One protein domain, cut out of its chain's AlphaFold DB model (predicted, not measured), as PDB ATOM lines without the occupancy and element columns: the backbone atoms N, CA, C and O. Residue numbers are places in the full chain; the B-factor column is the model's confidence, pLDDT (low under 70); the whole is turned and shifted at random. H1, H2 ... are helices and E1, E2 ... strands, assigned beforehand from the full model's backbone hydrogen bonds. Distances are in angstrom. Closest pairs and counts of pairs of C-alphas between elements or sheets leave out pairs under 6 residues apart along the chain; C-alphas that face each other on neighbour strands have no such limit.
ATOM      1  N   ILE A  23     114.731 134.633 173.827       80.25
ATOM      2  CA  ILE A  23     114.404 134.903 172.421       80.25
ATOM      3  C   ILE A  23     113.864 133.628 171.774       80.25
ATOM      4  O   ILE A  23     114.574 132.624 171.673       80.25
ATOM      5  N   ASP A  24     112.624 133.708 171.287       82.88
ATOM      6  CA  ASP A  24     111.985 132.669 170.481       82.88
ATOM      7  C   ASP A  24     112.372 132.827 169.009       82.88
ATOM      8  O   ASP A  24     111.920 133.732 168.300       82.88
ATOM      9  N   LEU A  25     113.251 131.938 168.559       80.12
ATOM     10  CA  LEU A  25     113.854 132.006 167.233       80.12
ATOM     11  C   LEU A  25     112.866 131.643 166.120       80.12
ATOM     12  O   LEU A  25     113.043 132.102 164.993       80.12
ATOM     13  N   ASP A  26     111.818 130.873 166.421       80.19
ATOM     14  CA  ASP A  26     110.800 130.520 165.430       80.19
ATOM     15  C   ASP A  26     109.886 131.711 165.140       80.19
ATOM     16  O   ASP A  26     109.579 131.999 163.983       80.19
ATOM     17  N   LYS A  27     109.515 132.475 166.173       82.88
ATOM     18  CA  LYS A  27     108.794 133.744 165.992       82.88
ATOM     19  C   LYS A  27     109.648 134.772 165.260       82.88
ATOM     20  O   LYS A  27     109.135 135.464 164.383       82.88
ATOM     21  N   LEU A  28     110.942 134.834 165.576       81.62
ATOM     22  CA  LEU A  28     111.873 135.751 164.923       81.62
ATOM     23  C   LEU A  28     112.055 135.422 163.433       81.62
ATOM     24  O   LEU A  28     112.013 136.323 162.601       81.62
ATOM     25  N   ALA A  29     112.193 134.140 163.082       81.38
ATOM     26  CA  ALA A  29     112.275 133.705 161.688       81.38
ATOM     27  C   ALA A  29     110.959 133.947 160.926       81.38
ATOM     28  O   ALA A  29     110.979 134.364 159.767       81.38
ATOM     29  N   ASN A  30     109.806 133.731 161.571       81.88
ATOM     30  CA  ASN A  30     108.496 133.975 160.962       81.88
ATOM     31  C   ASN A  30     108.249 135.459 160.668       81.88
ATOM     32  O   ASN A  30     107.699 135.782 159.615       81.88
ATOM     33  N   GLY A  31     108.670 136.336 161.583       81.25
ATOM     34  CA  GLY A  31     108.562 137.788 161.453       81.25
ATOM     35  C   GLY A  31     109.676 138.439 160.634       81.25
ATOM     36  O   GLY A  31     109.698 139.663 160.543       81.25
ATOM     37  N   TRP A  32     110.603 137.663 160.060       81.69
ATOM     38  CA  TRP A  32     111.739 138.220 159.333       81.69
ATOM     39  C   TRP A  32     111.284 138.936 158.049       81.69
ATOM     40  O   TRP A  32     110.681 138.295 157.177       81.69
ATOM     41  N   PRO A  33     111.567 140.244 157.898       72.38
ATOM     42  CA  PRO A  33     111.242 140.977 156.685       72.38
ATOM     43  C   PRO A  33     112.268 140.642 155.597       72.38
ATOM     44  O   PRO A  33     113.443 140.984 155.697       72.38
ATOM     45  N   GLY A  34     111.826 139.943 154.553       67.75
ATOM     46  CA  GLY A  34     112.663 139.564 153.416       67.75
ATOM     47  C   GLY A  34     112.290 138.194 152.853       67.75
ATOM     48  O   GLY A  34     111.797 137.326 153.574       67.75
ATOM     49  N   ALA A  35     112.513 138.000 151.550       62.28
ATOM     50  CA  ALA A  35     112.291 136.709 150.892       62.28
ATOM     51  C   ALA A  35     113.268 135.631 151.401       62.28
ATOM     52  O   ALA A  35     112.914 134.457 151.484       62.28
ATOM     53  N   GLU A  36     114.472 136.042 151.804       66.50
ATOM     54  CA  GLU A  36     115.480 135.168 152.394       66.50
ATOM     55  C   GLU A  36     115.345 135.169 153.919       66.50
ATOM     56  O   GLU A  36     115.934 135.977 154.639       66.50
ATOM     57  N   LYS A  37     114.488 134.277 154.419       73.25
ATOM     58  CA  LYS A  37     114.282 134.099 155.856       73.25
ATOM     59  C   LYS A  37     115.423 133.249 156.418       73.25
ATOM     60  O   LYS A  37     115.551 132.084 156.027       73.25
ATOM     61  N   PRO A  38     116.247 133.772 157.341       72.88
ATOM     62  CA  PRO A  38     117.289 132.980 157.964       72.88
ATOM     63  C   PRO A  38     116.642 131.824 158.726       72.88
ATOM     64  O   PRO A  38     115.651 131.983 159.440       72.88
ATOM     65  N   THR A  39     117.212 130.629 158.575       78.12
ATOM     66  CA  THR A  39     116.732 129.463 159.319       78.12
ATOM     67  C   THR A  39     116.918 129.740 160.813       78.12
ATOM     68  O   THR A  39     117.954 130.297 161.190       78.12
ATOM     69  N   PRO A  40     116.010 129.292 161.697       73.69
ATOM     70  CA  PRO A  40     116.175 129.468 163.139       73.69
ATOM     71  C   PRO A  40     117.560 129.011 163.640       73.69
ATOM     72  O   PRO A  40     118.160 129.635 164.513       73.69
ATOM     73  N   LYS A  41     118.134 127.962 163.032       69.88
ATOM     74  CA  LYS A  41     119.510 127.506 163.298       69.88
ATOM     75  C   LYS A  41     120.580 128.566 163.003       69.88
ATOM     76  O   LYS A  41     121.490 128.715 163.812       69.88
ATOM     77  N   ALA A  42     120.463 129.301 161.899       78.94
ATOM     78  CA  ALA A  42     121.390 130.374 161.542       78.94
ATOM     79  C   ALA A  42     121.275 131.550 162.524       78.94
ATOM     80  O   ALA A  42     122.289 132.050 163.007       78.94
ATOM     81  N   LEU A  43     120.046 131.919 162.912       78.75
ATOM     82  CA  LEU A  43     119.805 132.929 163.948       78.75
ATOM     83  C   LEU A  43     120.411 132.510 165.290       78.75
ATOM     84  O   LEU A  43     121.114 133.294 165.925       78.75
ATOM     85  N   LYS A  44     120.216 131.247 165.693       78.62
ATOM     86  CA  LYS A  44     120.836 130.688 166.899       78.62
ATOM     87  C   LYS A  44     122.351 130.817 166.851       78.62
ATOM     88  O   LYS A  44     122.954 131.205 167.848       78.62
ATOM     89  N   GLU A  45     122.972 130.457 165.734       79.62
ATOM     90  CA  GLU A  45     124.425 130.501 165.587       79.62
ATOM     91  C   GLU A  45     124.952 131.934 165.681       79.62
ATOM     92  O   GLU A  45     125.912 132.194 166.411       79.62
ATOM     93  N   HIS A  46     124.287 132.870 165.005       77.38
ATOM     94  CA  HIS A  46     124.674 134.274 165.005       77.38
ATOM     95  C   HIS A  46     124.535 134.894 166.400       77.38
ATOM     96  O   HIS A  46     125.488 135.468 166.927       77.38
ATOM     97  N   LEU A  47     123.401 134.666 167.063       76.06
ATOM     98  CA  LEU A  47     123.156 135.149 168.421       76.06
ATOM     99  C   LEU A  47     124.060 134.462 169.458       76.06
ATOM    100  O   LEU A  47     124.496 135.093 170.419       76.06
ATOM    101  N   SER A  48     124.421 133.193 169.248       70.88
ATOM    102  CA  SER A  48     125.383 132.486 170.106       70.88
ATOM    103  C   SER A  48     126.806 133.030 169.950       70.88
ATOM    104  O   SER A  48     127.532 133.112 170.939       70.88
ATOM    105  N   LYS A  49     127.219 133.409 168.732       73.75
ATOM    106  CA  LYS A  49     128.503 134.087 168.479       73.75
ATOM    107  C   LYS A  49     128.534 135.455 169.160       73.75
ATOM    108  O   LYS A  49     129.494 135.755 169.863       73.75
ATOM    109  N   PHE A  50     127.455 136.225 169.036       67.88
ATOM    110  CA  PHE A  50     127.310 137.499 169.737       67.88
ATOM    111  C   PHE A  50     127.375 137.332 171.257       67.88
ATOM    112  O   PHE A  50     128.150 138.034 171.902       67.88
ATOM    113  N   ARG A  51     126.672 136.342 171.827       68.81
ATOM    114  CA  ARG A  51     126.752 136.034 173.264       68.81
ATOM    115  C   ARG A  51     128.179 135.711 173.709       68.81
ATOM    116  O   ARG A  51     128.599 136.187 174.750       68.81
ATOM    117  N   LYS A  52     128.939 134.915 172.951       66.81
ATOM    118  CA  LYS A  52     130.333 134.583 173.314       66.81
ATOM    119  C   LYS A  52     131.241 135.814 173.368       66.81
ATOM    120  O   LYS A  52     132.178 135.840 174.159       66.81
ATOM    121  N   ASN A  53     130.951 136.818 172.546       65.75
ATOM    122  CA  ASN A  53     131.686 138.081 172.524       65.75
ATOM    123  C   ASN A  53     131.232 139.052 173.632       65.75
ATOM    124  O   ASN A  53     131.935 140.018 173.927       65.75
ATOM    125  N   LEU A  54     130.081 138.792 174.259       64.69
ATOM    126  CA  LEU A  54     129.538 139.531 175.394       64.69
ATOM    127  C   LEU A  54     129.963 138.828 176.691       64.69
ATOM    128  O   LEU A  54     129.387 137.821 177.095       64.69
ATOM    129  N   ARG A  55     130.999 139.348 177.355       59.62
ATOM    130  CA  ARG A  55     131.494 138.850 178.653       59.62
ATOM    131  C   ARG A  55     130.596 139.274 179.833       59.62
ATOM    132  O   ARG A  55     131.096 139.785 180.825       59.62
ATOM    133  N   GLY A  56     129.285 139.077 179.718       59.44
ATOM    134  CA  GLY A  56     128.326 139.369 180.788       59.44
ATOM    135  C   GLY A  56     127.952 138.121 181.590       59.44
ATOM    136  O   GLY A  56     127.808 137.038 181.023       59.44
ATOM    137  N   GLU A  57     127.736 138.274 182.901       60.75
ATOM    138  CA  GLU A  57     127.144 137.239 183.773       60.75
ATOM    139  C   GLU A  57     125.657 136.969 183.469       60.75
ATOM    140  O   GLU A  57     125.068 136.019 183.986       60.75
ATOM    141  N   ASN A  58     125.042 137.767 182.597       62.66
ATOM    142  CA  ASN A  58     123.633 137.639 182.260       62.66
ATOM    143  C   ASN A  58     123.340 136.506 181.265       62.66
ATOM    144  O   ASN A  58     124.121 136.128 180.386       62.66
ATOM    145  N   THR A  59     122.155 135.925 181.425       63.88
ATOM    146  CA  THR A  59     121.715 134.729 180.717       63.88
ATOM    147  C   THR A  59     120.732 135.089 179.609       63.88
ATOM    148  O   THR A  59     119.521 135.126 179.801       63.88
ATOM    149  N   VAL A  60     121.258 135.256 178.395       67.44
ATOM    150  CA  VAL A  60     120.445 135.269 177.169       67.44
ATOM    151  C   VAL A  60     120.073 133.833 176.795       67.44
ATOM    152  O   VAL A  60     120.940 133.040 176.411       67.44
ATOM    153  N   THR A  61     118.801 133.473 176.938       69.12
ATOM    154  CA  THR A  61     118.288 132.139 176.598       69.12
ATOM    155  C   THR A  61     117.636 132.155 175.217       69.12
ATOM    156  O   THR A  61     116.947 133.100 174.852       69.12
ATOM    157  N   PHE A  62     117.859 131.109 174.422       75.38
ATOM    158  CA  PHE A  62     117.253 130.969 173.096       75.38
ATOM    159  C   PHE A  62     116.320 129.767 173.109       75.38
ATOM    160  O   PHE A  62     116.782 128.639 173.310       75.38
ATOM    161  N   SER A  63     115.027 129.993 172.896       73.25
ATOM    162  CA  SER A  63     114.061 128.916 172.724       73.25
ATOM    163  C   SER A  63     113.797 128.681 171.244       73.25
ATOM    164  O   SER A  63     113.662 129.612 170.454       73.25
ATOM    165  N   MET A  64     113.700 127.408 170.887       66.44
ATOM    166  CA  MET A  64     112.996 126.983 169.687       66.44
ATOM    167  C   MET A  64     111.659 126.437 170.158       66.44
ATOM    168  O   MET A  64     111.623 125.628 171.094       66.44
ATOM    169  N   SER A  65     110.586 126.835 169.497       63.03
ATOM    170  CA  SER A  65     109.332 126.102 169.460       63.03
ATOM    171  C   SER A  65     109.596 124.746 168.801       63.03
ATOM    172  O   SER A  65     109.240 124.481 167.655       63.03
ATOM    173  N   VAL A  66     110.216 123.829 169.549       53.50
ATOM    174  CA  VAL A  66     110.062 122.407 169.268       53.50
ATOM    175  C   VAL A  66     108.556 122.215 169.232       53.50
ATOM    176  O   VAL A  66     107.900 122.430 170.253       53.50
ATOM    177  N   LYS A  67     108.002 121.876 168.061       53.69
ATOM    178  CA  LYS A  67     106.674 121.273 167.947       53.69
ATOM    179  C   LYS A  67     106.702 120.028 168.830       53.69
ATOM    180  O   LYS A  67     106.963 118.920 168.370       53.69
TER     181      LYS A  67
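AT A GLANCE: This is residues 23 to 67 of the 101 residues of an uncharacterized protein of Aspergillus ochraceoroseus IBT 24754 (UniProt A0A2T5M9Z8). A longer helix, H2, has the short helix H1 at its first end, and the strand E1 folds back alongside it, tied to residues 23 to 24; two stretches stick out at the two ends, residues 31 to 36 in the link from H1 to H2, and residues 52 to 58, of which 52 to 53 belong to H2. The printed part has 45 residues, in order H1, H2, E1, mostly helix. It is only just loose, close to compact, with a radius of gyration of the C-alphas of 11.5 A, and elongated, 34 by 22 by 14 A.

IN THESE COORDINATES: Find C-alpha 25 at (113.854, 132.006, 167.233), where H1, residues 25 to 30, begins. H2, residues 40 to 53, runs 20.1 A to C-alpha 53 at (131.686, 138.081, 172.524). E1 is residues 61 to 63.

HOW THE PARTS SIT: H2 touches H1 with residues 40 to 44 alone, closest at the C-alphas of Leu 25 and Pro 40, 5.3 A, at a steep tilt of 48 degrees, opposite ways. E1 pairs with no named strand, but residues 62 to 63 pair parallel with 23 to 24. In H1 and H2 every O i to N i+4 pair is within hydrogen-bond range.

THE WHOLE: The printed part has no cut, and both links are short. Look for pLDDT under 70 at residues 34 to 36, 41, 50 to 61 and 64 to 67.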